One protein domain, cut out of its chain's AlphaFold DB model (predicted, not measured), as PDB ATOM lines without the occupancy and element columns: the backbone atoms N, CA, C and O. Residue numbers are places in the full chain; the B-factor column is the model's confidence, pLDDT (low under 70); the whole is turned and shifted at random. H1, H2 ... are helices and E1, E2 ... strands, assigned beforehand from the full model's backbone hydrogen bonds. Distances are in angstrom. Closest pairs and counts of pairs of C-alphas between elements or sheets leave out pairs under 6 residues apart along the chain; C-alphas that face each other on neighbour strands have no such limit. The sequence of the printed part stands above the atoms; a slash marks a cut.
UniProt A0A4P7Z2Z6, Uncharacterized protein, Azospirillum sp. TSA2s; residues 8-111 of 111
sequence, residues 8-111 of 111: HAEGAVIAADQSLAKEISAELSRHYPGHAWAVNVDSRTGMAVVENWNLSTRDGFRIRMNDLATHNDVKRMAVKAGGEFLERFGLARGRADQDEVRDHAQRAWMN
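What this domain is: This is residues 8 to 111 of the 111 residues of an uncharacterized protein of Azospirillum sp. TSA2s (UniProt A0A4P7Z2Z6). A twisted sheet of three strands has two helices, H1 and H2, over one face and no named helix over the other, while a third helix, H3, lies off the sheet at one end of the longest axis. The long H1 covers edge strand E1, and H2 slants over E2 and E3. The printed part has 104 residues with three named helices and three named strands, in the order H1 E1 E2 E3 H2 H3; the sheet order is E1 - E2 - E3, all antiparallel, and the class is mixed, helices and strands. The whole is compact, with a radius of gyration of the C-alphas of 14.6 A, and its outline is a rod of 48 by 23 by 21 A.

How they stand to each other: H1, residues 8 to 31, is on the sheet at a height over the sheet of 6.0 A. It lies over E1, residues 37 to 42, and runs along the strands, at 25 degrees to E1 on the local plane; the closest C-alphas are those of Asp 17 and Val 41, 5.2 A. E1 forms a hairpin with E2, residues 47 to 52, where N 40 and O 49 are 2.9 A apart, within hydrogen-bond range. E2 forms a second hairpin with E3, residues 56 to 64, with N 50 and O 61 within hydrogen-bond range at 2.9 A. The three strands form a meander, each strand the antiparallel neighbour of the one before. E3 bends by 51 degrees at residue 59. H2, residues 71 to 88, is on the same face as H1, at a height over the sheet of 9.3 A; with the sheet they form two layers, helices on one face. H2 lies over E2 and E3, slantwise to the strands, at 36 degrees to E2 on the local plane; the closest C-alphas of H2 and E3 are those of Phe 61 and Ala 81, 7.3 A. H1 touches H2 with residues 20 to 31 alone, at a steep tilt of 48 degrees, the same way; their closest C-alphas are those of Ile 24 and Lys 75, 5.4 A. H3, residues 98 to 109, is not on the sheet and is apart from H1 and H2; from E3 it is only just apart, at 8.4 A. In H1, H2 and H3 every O i to N i+4 pair is within hydrogen-bond range.

Where its parts are: H1 begins at C-alpha 8 (176.350, 225.519, 133.347) and is 35.2 A long. E3, the longest strand, measures 20.8 A. H2 begins at C-alpha 71 (154.766, 229.499, 138.736) and measures 25.4 A. H3 measures 16.5 A and ends at C-alpha 109 (140.804, 198.075, 125.939).

The domain as a whole: The C-alphas farthest apart are those of His 8 and Met 110, 49.1 A. The printed part has no cut and no long link. The mean pLDDT of the printed part is 88.5; residues 8 to 9, 57 and 110 to 111 are under 70.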
ATOM      1  N   HIS A   8     176.816 225.158 132.006       59.75
ATOM      2  CA  HIS A   8     176.350 225.519 133.347       59.75
ATOM      3  C   HIS A   8     174.964 226.180 133.337       59.75
ATOM      4  O   HIS A   8     174.199 226.009 134.285       59.75
ATOM      5  N   ALA A   9     174.620 226.909 132.270       65.50
ATOM      6  CA  ALA A   9     173.298 227.512 132.116       65.50
ATOM      7  C   ALA A   9     172.235 226.447 131.802       65.50
ATOM      8  O   ALA A   9     171.127 226.511 132.326       65.50
ATOM      9  N   GLU A  10     172.587 225.433 131.011       72.25
ATOM     10  CA  GLU A  10     171.694 224.316 130.690       72.25
ATOM     11  C   GLU A  10     171.361 223.465 131.925       72.25
ATOM     12  O   GLU A  10     170.195 223.150 132.161       72.25
ATOM     13  N   GLY A  11     172.352 223.178 132.778       74.69
ATOM     14  CA  GLY A  11     172.117 222.471 134.041       74.69
ATOM     15  C   GLY A  11     171.164 223.214 134.987       74.69
ATOM     16  O   GLY A  11     170.317 222.588 135.624       74.69
ATOM     17  N   ALA A  12     171.255 224.547 135.050       76.31
ATOM     18  CA  ALA A  12     170.356 225.365 135.864       76.31
ATOM     19  C   ALA A  12     168.907 225.335 135.346       76.31
ATOM     20  O   ALA A  12     167.974 225.254 136.145       76.31
ATOM     21  N   VAL A  13     168.722 225.347 134.022       83.81
ATOM     22  CA  VAL A  13     167.403 225.224 133.378       83.81
ATOM     23  C   VAL A  13     166.772 223.866 133.689       83.81
ATOM     24  O   VAL A  13     165.639 223.817 134.160       83.81
ATOM     25  N   ILE A  14     167.525 222.772 133.534       87.12
ATOM     26  CA  ILE A  14     167.037 221.417 133.837       87.12
ATOM     27  C   ILE A  14     166.613 221.302 135.307       87.12
ATOM     28  O   ILE A  14     165.564 220.737 135.611       87.12
ATOM     29  N   ALA A  15     167.404 221.855 136.232       88.94
ATOM     30  CA  ALA A  15     167.077 221.833 137.655       88.94
ATOM     31  C   ALA A  15     165.810 222.647 137.980       88.94
ATOM     32  O   ALA A  15     164.984 222.205 138.783       88.94
ATOM     33  N   ALA A  16     165.634 223.813 137.350       89.50
ATOM     34  CA  ALA A  16     164.437 224.636 137.510       89.50
ATOM     35  C   ALA A  16     163.181 223.924 136.978       89.50
ATOM     36  O   ALA A  16     162.165 223.876 137.677       89.50
ATOM     37  N   ASP A  17     163.274 223.303 135.800       92.75
ATOM     38  CA  ASP A  17     162.186 222.538 135.185       92.75
ATOM     39  C   ASP A  17     161.782 221.344 136.054       92.75
ATOM     40  O   ASP A  17     160.599 221.144 136.335       92.75
ATOM     41  N   GLN A  18     162.761 220.595 136.570       94.19
ATOM     42  CA  GLN A  18     162.515 219.491 137.500       94.19
ATOM     43  C   GLN A  18     161.857 219.961 138.801       94.19
ATOM     44  O   GLN A  18     160.954 219.294 139.311       94.19
ATOM     45  N   SER A  19     162.282 221.110 139.337       94.81
ATOM     46  CA  SER A  19     161.675 221.690 140.537       94.81
ATOM     47  C   SER A  19     160.211 222.048 140.290       94.81
ATOM     48  O   SER A  19     159.341 221.636 141.058       94.81
ATOM     49  N   LEU A  20     159.916 222.747 139.190       94.00
ATOM     50  CA  LEU A  20     158.548 223.129 138.846       94.00
ATOM     51  C   LEU A  20     157.670 221.903 138.554       94.00
ATOM     52  O   LEU A  20     156.544 221.828 139.048       94.00
ATOM     53  N   ALA A  21     158.187 220.912 137.824       95.62
ATOM     54  CA  ALA A  21     157.483 219.660 137.557       95.62
ATOM     55  C   ALA A  21     157.106 218.939 138.860       95.62
ATOM     56  O   ALA A  21     155.966 218.494 139.024       95.62
ATOM     57  N   LYS A  22     158.037 218.881 139.821       95.69
ATOM     58  CA  LYS A  22     157.802 218.292 141.142       95.69
ATOM     59  C   LYS A  22     156.740 219.055 141.927       95.69
ATOM     60  O   LYS A  22     155.882 218.424 142.540       95.69
ATOM     61  N   GLU A  23     156.769 220.385 141.909       95.94
ATOM     62  CA  GLU A  23     155.751 221.195 142.586       95.94
ATOM     63  C   GLU A  23     154.355 220.996 141.983       95.94
ATOM     64  O   GLU A  23     153.388 220.829 142.725       95.94
ATOM     65  N   ILE A  24     154.241 220.973 140.651       96.06
ATOM     66  CA  ILE A  24     152.966 220.726 139.962       96.06
ATOM     67  C   ILE A  24     152.448 219.322 140.294       96.06
ATOM     68  O   ILE A  24     151.279 219.167 140.647       96.06
ATOM     69  N   SER A  25     153.313 218.305 140.224       95.56
ATOM     70  CA  SER A  25     152.957 216.922 140.564       95.56
ATOM     71  C   SER A  25     152.507 216.792 142.024       95.56
ATOM     72  O   SER A  25     151.508 216.126 142.306       95.56
ATOM     73  N   ALA A  26     153.181 217.478 142.953       95.69
ATOM     74  CA  ALA A  26     152.801 217.499 144.361       95.69
ATOM     75  C   ALA A  26     151.432 218.161 144.582       95.69
ATOM     76  O   ALA A  26     150.613 217.622 145.326       95.69
ATOM     77  N   GLU A  27     151.150 219.284 143.916       96.50
ATOM     78  CA  GLU A  27     149.855 219.961 144.036       96.50
ATOM     79  C   GLU A  27     148.718 219.108 143.452       96.50
ATOM     80  O   GLU A  27     147.676 218.935 144.085       96.50
ATOM     81  N   LEU A  28     148.937 218.490 142.287       96.19
ATOM     82  CA  LEU A  28     147.984 217.551 141.689       96.19
ATOM     83  C   LEU A  28     147.738 216.340 142.587       96.19
ATOM     84  O   LEU A  28     146.589 215.964 142.795       96.19
ATOM     85  N   SER A  29     148.788 215.763 143.166       95.44
ATOM     86  CA  SER A  29     148.671 214.621 144.080       95.44
ATOM     87  C   SER A  29     147.963 214.992 145.385       95.44
ATOM     88  O   SER A  29     147.271 214.164 145.973       95.44
ATOM     89  N   ARG A  30     148.108 216.240 145.844       95.94
ATOM     90  CA  ARG A  30     147.419 216.767 147.026       95.94
ATOM     91  C   ARG A  30     145.927 216.979 146.770       95.94
ATOM     92  O   ARG A  30     145.116 216.634 147.625       95.94
ATOM     93  N   HIS A  31     145.568 217.543 145.617       96.38
ATOM     94  CA  HIS A  31     144.175 217.794 145.236       96.38
ATOM     95  C   HIS A  31     143.446 216.534 144.751       96.38
ATOM     96  O   HIS A  31     142.259 216.363 145.026       96.38
ATOM     97  N   TYR A  32     144.166 215.638 144.077       95.81
ATOM     98  CA  TYR A  32     143.649 214.406 143.490       95.81
ATOM     99  C   TYR A  32     144.503 213.198 143.928       95.81
ATOM    100  O   TYR A  32     145.277 212.657 143.130       95.81
ATOM    101  N   PRO A  33     144.400 212.760 145.200       95.38
ATOM    102  CA  PRO A  33     145.233 211.677 145.725       95.38
ATOM    103  C   PRO A  33     144.986 210.335 145.030       95.38
ATOM    104  O   PRO A  33     143.847 209.992 144.746       95.38
ATOM    105  N   GLY A  34     146.028 209.528 144.824       91.25
ATOM    106  CA  GLY A  34     145.904 208.171 144.259       91.25
ATOM    107  C   GLY A  34     145.828 208.102 142.729       91.25
ATOM    108  O   GLY A  34     145.752 207.009 142.172       91.25
ATOM    109  N   HIS A  35     145.877 209.248 142.051       92.00
ATOM    110  CA  HIS A  35     146.047 209.335 140.600       92.00
ATOM    111  C   HIS A  35     147.536 209.316 140.228       92.00
ATOM    112  O   HIS A  35     148.357 209.917 140.922       92.00
ATOM    113  N   ALA A  36     147.892 208.645 139.129       91.75
ATOM    114  CA  ALA A  36     149.275 208.513 138.670       91.75
ATOM    115  C   ALA A  36     149.676 209.672 137.742       91.75
ATOM    116  O   ALA A  36     149.806 209.503 136.528       91.75
ATOM    117  N   TRP A  37     149.841 210.865 138.316       94.06
ATOM    118  CA  TRP A  37     150.219 212.061 137.565       94.06
ATOM    119  C   TRP A  37     151.689 212.038 137.139       94.06
ATOM    120  O   TRP A  37     152.585 211.952 137.981       94.06
ATOM    121  N   ALA A  38     151.934 212.225 135.846       93.62
ATOM    122  CA  ALA A  38     153.248 212.514 135.291       93.62
ATOM    123  C   ALA A  38     153.278 213.961 134.792       93.62
ATOM    124  O   ALA A  38     152.340 214.429 134.147       93.62
ATOM    125  N   VAL A  39     154.351 214.683 135.117       95.25
ATOM    126  CA  VAL A  39     154.530 216.083 134.727       95.25
ATOM    127  C   VAL A  39     155.894 216.240 134.081       95.25
ATOM    128  O   VAL A  39     156.909 215.896 134.684       95.25
ATOM    129  N   ASN A  40     155.906 216.798 132.878       93.69
ATOM    130  CA  ASN A  40     157.115 217.196 132.179       93.69
ATOM    131  C   ASN A  40     157.080 218.704 131.934       93.69
ATOM    132  O   ASN A  40     156.098 219.224 131.405       93.69
ATOM    133  N   VAL A  41     158.143 219.402 132.313       94.56
ATOM    134  CA  VAL A  41     158.287 220.846 132.111       94.56
ATOM    135  C   VAL A  41     159.462 221.072 131.179       94.56
ATOM    136  O   VAL A  41     160.525 220.491 131.367       94.56
ATOM    137  N   ASP A  42     159.248 221.922 130.186       91.94
ATOM    138  CA  ASP A  42     160.281 222.414 129.292       91.94
ATOM    139  C   ASP A  42     160.159 223.938 129.229       91.94
ATOM    140  O   ASP A  42     159.321 224.501 128.511       91.94
ATOM    141  N   SER A  43     160.982 224.625 130.019       87.81
ATOM    142  CA  SER A  43     161.005 226.090 130.023       87.81
ATOM    143  C   SER A  43     161.621 226.682 128.760       87.81
ATOM    144  O   SER A  43     161.366 227.850 128.464       87.81
ATOM    145  N   ARG A  44     162.358 225.900 127.959       86.81
ATOM    146  CA  ARG A  44     162.913 226.370 126.680       86.81
ATOM    147  C   ARG A  44     161.812 226.553 125.644       86.81
ATOM    148  O   ARG A  44     161.864 227.499 124.862       86.81
ATOM    149  N   THR A  45     160.827 225.654 125.634       87.62
ATOM    150  CA  THR A  45     159.627 225.780 124.789       87.62
ATOM    151  C   THR A  45     158.488 226.528 125.484       87.62
ATOM    152  O   THR A  45     157.539 226.947 124.821       87.62
ATOM    153  N   GLY A  46     158.584 226.746 126.800       89.50
ATOM    154  CA  GLY A  46     157.561 227.421 127.599       89.50
ATOM    155  C   GLY A  46     156.331 226.546 127.841       89.50
ATOM    156  O   GLY A  46     155.219 227.067 127.962       89.50
ATOM    157  N   MET A  47     156.510 225.223 127.880       92.75
ATOM    158  CA  MET A  47     155.428 224.243 127.957       92.75
ATOM    159  C   MET A  47     155.543 223.341 129.183       92.75
ATOM    160  O   MET A  47     156.607 222.806 129.481       92.75
ATOM    161  N   ALA A  48     154.414 223.100 129.848       94.06
ATOM    162  CA  ALA A  48     154.264 221.995 130.789       94.06
ATOM    163  C   ALA A  48     153.251 220.988 130.237       94.06
ATOM    164  O   ALA A  48     152.145 221.358 129.840       94.06
ATOM    165  N   VAL A  49     153.630 219.716 130.197       94.38
ATOM    166  CA  VAL A  49     152.780 218.597 129.786       94.38
ATOM    167  C   VAL A  49     152.433 217.790 131.026       94.38
ATOM    168  O   VAL A  49     153.320 217.416 131.791       94.38
ATOM    169  N   VAL A  50     151.144 217.542 131.224       94.50
ATOM    170  CA  VAL A  50     150.631 216.757 132.345       94.50
ATOM    171  C   VAL A  50     149.813 215.596 131.807       94.50
ATOM    172  O   VAL A  50     148.920 215.780 130.977       94.50
ATOM    173  N   GLU A  51     150.105 214.408 132.314       93.12
ATOM    174  CA  GLU A  51     149.478 213.147 131.933       93.12
ATOM    175  C   GLU A  51     149.019 212.400 133.185       93.12
ATOM    176  O   GLU A  51     149.540 212.613 134.283       93.12
ATOM    177  N   ASN A  52     148.056 211.497 133.016       91.25
ATOM    178  CA  ASN A  52     147.656 210.567 134.063       91.25
ATOM    179  C   ASN A  52     147.778 209.142 133.531       91.25
ATOM    180  O   ASN A  52     146.947 208.692 132.742       91.25
ATOM    181  N   TRP A  53     148.800 208.427 133.992       86.94
ATOM    182  CA  TRP A  53     149.133 207.094 133.491       86.94
ATOM    183  C   TRP A  53     148.117 206.016 133.872       86.94
ATOM    184  O   TRP A  53     148.129 204.943 133.276       86.94
ATOM    185  N   ASN A  54     147.209 206.301 134.809       82.88
ATOM    186  CA  ASN A  54     146.087 205.410 135.106       82.88
ATOM    187  C   ASN A  54     144.980 205.482 134.043       82.88
ATOM    188  O   ASN A  54     144.164 204.569 133.960       82.88
ATOM    189  N   LEU A  55     144.918 206.573 133.271       83.56
ATOM    190  CA  LEU A  55     143.828 206.847 132.331       83.56
ATOM    191  C   LEU A  55     144.289 206.711 130.883       83.56
ATOM    192  O   LEU A  55     143.698 205.971 130.106       83.56
ATOM    193  N   SER A  56     145.365 207.405 130.517       77.88
ATOM    194  CA  SER A  56     145.909 207.355 129.165       77.88
ATOM    195  C   SER A  56     147.391 207.704 129.171       77.88
ATOM    196  O   SER A  56     147.839 208.617 129.861       77.88
ATOM    197  N   THR A  57     148.158 206.982 128.360       69.00
ATOM    198  CA  THR A  57     149.560 207.302 128.051       69.00
ATOM    199  C   THR A  57     149.695 208.159 126.792       69.00
ATOM    200  O   THR A  57     150.804 208.511 126.402       69.00
ATOM    201  N   ARG A  58     148.577 208.460 126.116       74.81
ATOM    202  CA  ARG A  58     148.530 209.264 124.882       74.81
ATOM    203  C   ARG A  58     147.814 210.593 125.075       74.81
ATOM    204  O   ARG A  58     148.113 211.558 124.371       74.81
ATOM    205  N   ASP A  59     146.873 210.633 126.012       74.69
ATOM    206  CA  ASP A  59     146.078 211.808 126.320       74.69
ATOM    207  C   ASP A  59     146.586 212.463 127.598       74.69
ATOM    208  O   ASP A  59     146.706 211.851 128.655       74.69
ATOM    209  N   GLY A  60     146.840 213.756 127.479       87.06
ATOM    210  CA  GLY A  60     147.212 214.640 128.564       87.06
ATOM    211  C   GLY A  60     146.800 216.055 128.202       87.06
ATOM    212  O   GLY A  60     146.168 216.300 127.165       87.06
ATOM    213  N   PHE A  61     147.179 217.010 129.033       92.12
ATOM    214  CA  PHE A  61     146.959 218.419 128.748       92.12
ATOM    215  C   PHE A  61     148.268 219.190 128.769       92.12
ATOM    216  O   PHE A  61     149.258 218.807 129.391       92.12
ATOM    217  N   ARG A  62     148.269 220.284 128.012       93.38
ATOM    218  CA  ARG A  62     149.437 221.127 127.795       93.38
ATOM    219  C   ARG A  62     149.134 222.518 128.321       93.38
ATOM    220  O   ARG A  62     148.130 223.113 127.939       93.38
ATOM    221  N   ILE A  63     150.013 223.032 129.166       93.50
ATOM    222  CA  ILE A  63     149.935 224.376 129.724       93.50
ATOM    223  C   ILE A  63     151.007 225.214 129.038       93.50
ATOM    224  O   ILE A  63     152.195 224.904 129.135       93.50
ATOM    225  N   ARG A  64     150.585 226.279 128.351       92.12
ATOM    226  CA  ARG A  64     151.500 227.318 127.870       92.12
ATOM    227  C   ARG A  64     151.894 228.187 129.058       92.12
ATOM    228  O   ARG A  64     151.085 228.969 129.545       92.12
ATOM    229  N   MET A  65     153.120 228.024 129.540       89.88
ATOM    230  CA  MET A  65     153.635 228.765 130.693       89.88
ATOM    231  C   MET A  65     153.896 230.233 130.349       89.88
ATOM    232  O   MET A  65     153.735 231.084 131.210       89.88
ATOM    233  N   ASN A  66     154.210 230.536 129.086       84.88
ATOM    234  CA  ASN A  66     154.438 231.909 128.614       84.88
ATOM    235  C   ASN A  66     153.185 232.797 128.703       84.88
ATOM    236  O   ASN A  66     153.309 234.016 128.787       84.88
ATOM    237  N   ASP A  67     151.991 232.195 128.707       81.31
ATOM    238  CA  ASP A  67     150.721 232.912 128.873       81.31
ATOM    239  C   ASP A  67     150.424 233.212 130.362       81.31
ATOM    240  O   ASP A  67     149.418 233.847 130.682       81.31
ATOM    241  N   LEU A  68     151.268 232.736 131.287       84.75
ATOM    242  CA  LEU A  68     151.064 232.804 132.733       84.75
ATOM    243  C   LEU A  68     152.165 233.631 133.402       84.75
ATOM    244  O   LEU A  68     153.348 233.501 133.103       84.75
ATOM    245  N   ALA A  69     151.767 234.482 134.348       77.12
ATOM    246  CA  ALA A  69     152.675 235.442 134.970       77.12
ATOM    247  C   ALA A  69     153.609 234.811 136.017       77.12
ATOM    248  O   ALA A  69     154.713 235.308 136.232       77.12
ATOM    249  N   THR A  70     153.174 233.745 136.701       87.50
ATOM    250  CA  THR A  70     153.929 233.141 137.810       87.50
ATOM    251  C   THR A  70     153.846 231.611 137.830       87.50
ATOM    252  O   THR A  70     152.874 231.018 137.362       87.50
ATOM    253  N   HIS A  71     154.816 230.950 138.480       86.12
ATOM    254  CA  HIS A  71     154.766 229.499 138.736       86.12
ATOM    255  C   HIS A  71     153.516 229.079 139.531       86.12
ATOM    256  O   HIS A  71     152.999 227.977 139.354       86.12
ATOM    257  N   ASN A  72     152.992 229.953 140.395       90.44
ATOM    258  CA  ASN A  72     151.753 229.675 141.121       90.44
ATOM    259  C   ASN A  72     150.536 229.646 140.191       90.44
ATOM    260  O   ASN A  72     149.629 228.843 140.412       90.44
ATOM    261  N   ASP A  73     150.525 230.460 139.138       91.75
ATOM    262  CA  ASP A  73     149.452 230.435 138.143       91.75
ATOM    263  C   ASP A  73     149.519 229.166 137.289       91.75
ATOM    264  O   ASP A  73     148.480 228.562 137.024       91.75
ATOM    265  N   VAL A  74     150.729 228.688 136.964       91.31
ATOM    266  CA  VAL A  74     150.934 227.379 136.312       91.31
ATOM    267  C   VAL A  74     150.354 226.254 137.170       91.31
ATOM    268  O   VAL A  74     149.580 225.439 136.669       91.31
ATOM    269  N   LYS A  75     150.647 226.237 138.476       93.81
ATOM    270  CA  LYS A  75     150.110 225.225 139.404       93.81
ATOM    271  C   LYS A  75     148.587 225.277 139.513       93.81
ATOM    272  O   LYS A  75     147.932 224.242 139.416       93.81
ATOM    273  N   ARG A  76     147.998 226.470 139.658       94.25
ATOM    274  CA  ARG A  76     146.533 226.638 139.692       94.25
ATOM    275  C   ARG A  76     145.877 226.163 138.398       94.25
ATOM    276  O   ARG A  76     144.854 225.481 138.450       94.25
ATOM    277  N   MET A  77     146.474 226.497 137.253       94.94
ATOM    278  CA  MET A  77     146.006 226.036 135.950       94.94
ATOM    279  C   MET A  77     146.079 224.510 135.850       94.94
ATOM    280  O   MET A  77     145.114 223.889 135.416       94.94
ATOM    281  N   ALA A  78     147.175 223.902 136.315       95.06
ATOM    282  CA  ALA A  78     147.335 222.453 136.325       95.06
ATOM    283  C   ALA A  78     146.256 221.758 137.164       95.06
ATOM    284  O   ALA A  78     145.640 220.810 136.687       95.06
ATOM    285  N   VAL A  79     145.965 222.253 138.372       96.19
ATOM    286  CA  VAL A  79     144.904 221.692 139.227       96.19
ATOM    287  C   VAL A  79     143.534 221.808 138.564       96.19
ATOM    288  O   VAL A  79     142.767 220.842 138.572       96.19
ATOM    289  N   LYS A  80     143.221 222.962 137.964       95.94
ATOM    290  CA  LYS A  80     141.955 223.167 137.252       95.94
ATOM    291  C   LYS A  80     141.821 222.199 136.071       95.94
ATOM    292  O   LYS A  80     140.840 221.465 135.997       95.94
ATOM    293  N   ALA A  81     142.826 222.165 135.198       95.00
ATOM    294  CA  ALA A  81     142.848 221.296 134.026       95.00
ATOM    295  C   ALA A  81     142.840 219.806 134.409       95.00
ATOM    296  O   ALA A  81     142.176 219.016 133.748       95.00
ATOM    297  N   GLY A  82     143.495 219.425 135.510       93.81
ATOM    298  CA  GLY A  82     143.446 218.065 136.048       93.81
ATOM    299  C   GLY A  82     142.032 217.644 136.449       93.81
ATOM    300  O   GLY A  82     141.604 216.546 136.111       93.81
ATOM    301  N   GLY A  83     141.267 218.530 137.093       94.12
ATOM    302  CA  GLY A  83     139.873 218.251 137.451       94.12
ATOM    303  C   GLY A  83     138.957 218.112 136.233       94.12
ATOM    304  O   GLY A  83     138.102 217.228 136.208       94.12
ATOM    305  N   GLU A  84     139.144 218.952 135.213       95.00
ATOM    306  CA  GLU A  84     138.427 218.845 133.932       95.00
ATOM    307  C   GLU A  84     138.815 217.565 133.172       95.00
ATOM    308  O   GLU A  84     137.965 216.915 132.563       95.00
ATOM    309  N   PHE A  85     140.089 217.168 133.235       93.31
ATOM    310  CA  PHE A  85     140.585 215.935 132.632       93.31
ATOM    311  C   PHE A  85     139.923 214.703 133.256       93.31
ATOM    312  O   PHE A  85     139.428 213.856 132.520       93.31
ATOM    313  N   LEU A  86     139.837 214.625 134.590       92.94
ATOM    314  CA  LEU A  86     139.155 213.520 135.276       92.94
ATOM    315  C   LEU A  86     137.683 213.404 134.855       92.94
ATOM    316  O   LEU A  86     137.234 212.322 134.482       92.94
ATOM    317  N   GLU A  87     136.956 214.523 134.823       93.56
ATOM    318  CA  GLU A  87     135.552 214.542 134.393       93.56
ATOM    319  C   GLU A  87     135.378 214.110 132.937       93.56
ATOM    320  O   GLU A  87     134.434 213.388 132.618       93.56
ATOM    321  N   ARG A  88     136.300 214.503 132.049       90.62
ATOM    322  CA  ARG A  88     136.274 214.092 130.638       90.62
ATOM    323  C   ARG A  88     136.353 212.573 130.478       90.62
ATOM    324  O   ARG A  88     135.779 212.039 129.531       90.62
ATOM    325  N   PHE A  89     137.041 211.892 131.390       88.31
ATOM    326  CA  PHE A  89     137.125 210.433 131.425       88.31
ATOM    327  C   PHE A  89     136.023 209.774 132.269       88.31
ATOM    328  O   PHE A  89     135.953 208.547 132.322       88.31
ATOM    329  N   GLY A  90     135.123 210.567 132.859       88.88
ATOM    330  CA  GLY A  90     133.987 210.095 133.650       88.88
ATOM    331  C   GLY A  90     134.321 209.761 135.105       88.88
ATOM    332  O   GLY A  90     133.534 209.065 135.737       88.88
ATOM    333  N   LEU A  91     135.463 210.226 135.619       91.25
ATOM    334  CA  LEU A  91     135.888 210.009 137.003       91.25
ATOM    335  C   LEU A  91     135.491 211.184 137.897       91.25
ATOM    336  O   LEU A  91     135.417 212.337 137.454       91.25
ATOM    337  N   ALA A  92     135.309 210.907 139.187       91.25
ATOM    338  CA  ALA A  92     135.058 211.947 140.172       91.25
ATOM    339  C   ALA A  92     136.276 212.873 140.371       91.25
ATOM    340  O   ALA A  92     137.436 212.449 140.410       91.25
ATOM    341  N   ARG A  93     136.013 214.172 140.583       90.75
ATOM    342  CA  ARG A  93     137.041 215.125 141.024       90.75
ATOM    343  C   ARG A  93     137.400 214.847 142.481       90.75
ATOM    344  O   ARG A  93     136.640 215.180 143.387       90.75
ATOM    345  N   GLY A  94     138.573 214.272 142.715       91.38
ATOM    346  CA  GLY A  94     139.068 214.021 144.064       91.38
ATOM    347  C   GLY A  94     140.043 212.858 144.113       91.38
ATOM    348  O   GLY A  94     140.825 212.641 143.185       91.38
ATOM    349  N   ARG A  95     140.011 212.119 145.223       92.19
ATOM    350  CA  ARG A  95     140.803 210.901 145.375       92.19
ATOM    351  C   ARG A  95     140.412 209.890 144.297       92.19
ATOM    352  O   ARG A  95     139.231 209.701 144.045       92.19
ATOM    353  N   ALA A  96     141.405 209.234 143.709       90.94
ATOM    354  CA  ALA A  96     141.203 208.156 142.761       90.94
ATOM    355  C   ALA A  96     140.407 207.023 143.407       90.94
ATOM    356  O   ALA A  96     140.869 206.397 144.372       90.94
ATOM    357  N   ASP A  97     139.249 206.748 142.825       92.12
ATOM    358  CA  ASP A  97     138.551 205.494 143.010       92.12
ATOM    359  C   ASP A  97     139.168 204.456 142.063       92.12
ATOM    360  O   ASP A  97     139.246 204.652 140.849       92.12
ATOM    361  N   GLN A  98     139.688 203.372 142.635       87.50
ATOM    362  CA  GLN A  98     140.375 202.339 141.863       87.50
ATOM    363  C   GLN A  98     139.402 201.516 141.013       87.50
ATOM    364  O   GLN A  98     139.817 200.994 139.979       87.50
ATOM    365  N   ASP A  99     138.133 201.423 141.413       88.94
ATOM    366  CA  ASP A  99     137.106 200.771 140.609       88.94
ATOM    367  C   ASP A  99     136.746 201.654 139.405       88.94
ATOM    368  O   ASP A  99     136.756 201.153 138.283       88.94
ATOM    369  N   GLU A 100     136.575 202.974 139.585       88.19
ATOM    370  CA  GLU A 100     136.341 203.902 138.457       88.19
ATOM    371  C   GLU A 100     137.501 203.885 137.447       88.19
ATOM    372  O   GLU A 100     137.288 203.824 136.234       88.19
ATOM    373  N   VAL A 101     138.744 203.904 137.944       86.88
ATOM    374  CA  VAL A 101     139.953 203.831 137.111       86.88
ATOM    375  C   VAL A 101     140.017 202.506 136.347       86.88
ATOM    376  O   VAL A 101     140.281 202.502 135.143       86.88
ATOM    377  N   ARG A 102     139.771 201.373 137.022       86.75
ATOM    378  CA  ARG A 102     139.794 200.047 136.388       86.75
ATOM    379  C   ARG A 102     138.706 199.923 135.327       86.75
ATOM    380  O   ARG A 102     138.985 199.430 134.236       86.75
ATOM    381  N   ASP A 103     137.497 200.379 135.630       87.38
ATOM    382  CA  ASP A 103     136.360 200.324 134.714       87.38
ATOM    383  C   ASP A 103     136.606 201.197 133.479       87.38
ATOM    384  O   ASP A 103     136.308 200.780 132.354       87.38
ATOM    385  N   HIS A 104     137.209 202.378 133.660       85.50
ATOM    386  CA  HIS A 104     137.666 203.209 132.548       85.50
ATOM    387  C   HIS A 104     138.690 202.469 131.681       85.50
ATOM    388  O   HIS A 104     138.494 202.353 130.468       85.50
ATOM    389  N   ALA A 105     139.749 201.929 132.296       81.75
ATOM    390  CA  ALA A 105     140.781 201.198 131.574       81.75
ATOM    391  C   ALA A 105     140.164 200.040 130.777       81.75
ATOM    392  O   ALA A 105     140.387 199.933 129.576       81.75
ATOM    393  N   GLN A 106     139.314 199.221 131.403       82.06
ATOM    394  CA  GLN A 106     138.657 198.088 130.752       82.06
ATOM    395  C   GLN A 106     137.803 198.510 129.548       82.06
ATOM    396  O   GLN A 106     137.861 197.852 128.510       82.06
ATOM    397  N   ARG A 107     137.071 199.628 129.639       79.50
ATOM    398  CA  ARG A 107     136.343 200.202 128.494       79.50
ATOM    399  C   ARG A 107     137.281 200.633 127.366       79.50
ATOM    400  O   ARG A 107     136.945 200.423 126.206       79.50
ATOM    401  N   ALA A 108     138.442 201.200 127.693       77.25
ATOM    402  CA  ALA A 108     139.431 201.630 126.705       77.25
ATOM    403  C   ALA A 108     140.093 200.455 125.957       77.25
ATOM    404  O   ALA A 108     140.416 200.607 124.785       77.25
ATOM    405  N   TRP A 109     140.269 199.287 126.592       70.88
ATOM    406  CA  TRP A 109     140.804 198.075 125.939       70.88
ATOM    407  C   TRP A 109     139.778 197.323 125.074       70.88
ATOM    408  O   TRP A 109     140.162 196.472 124.275       70.88
ATOM    409  N   MET A 110     138.482 197.579 125.267       63.50
ATOM    410  CA  MET A 110     137.385 196.882 124.580       63.50
ATOM    411  C   MET A 110     136.945 197.545 123.264       63.50
ATOM    412  O   MET A 110     136.060 197.009 122.596       63.50
ATOM    413  N   ASN A 111     137.534 198.686 122.900       56.06
ATOM    414  CA  ASN A 111     137.164 199.519 121.752       56.06
ATOM    415  C   ASN A 111     138.362 199.718 120.812       56.06
ATOM    416  O   ASN A 111     138.127 199.888 119.597       56.06
TER     417      ASN A 111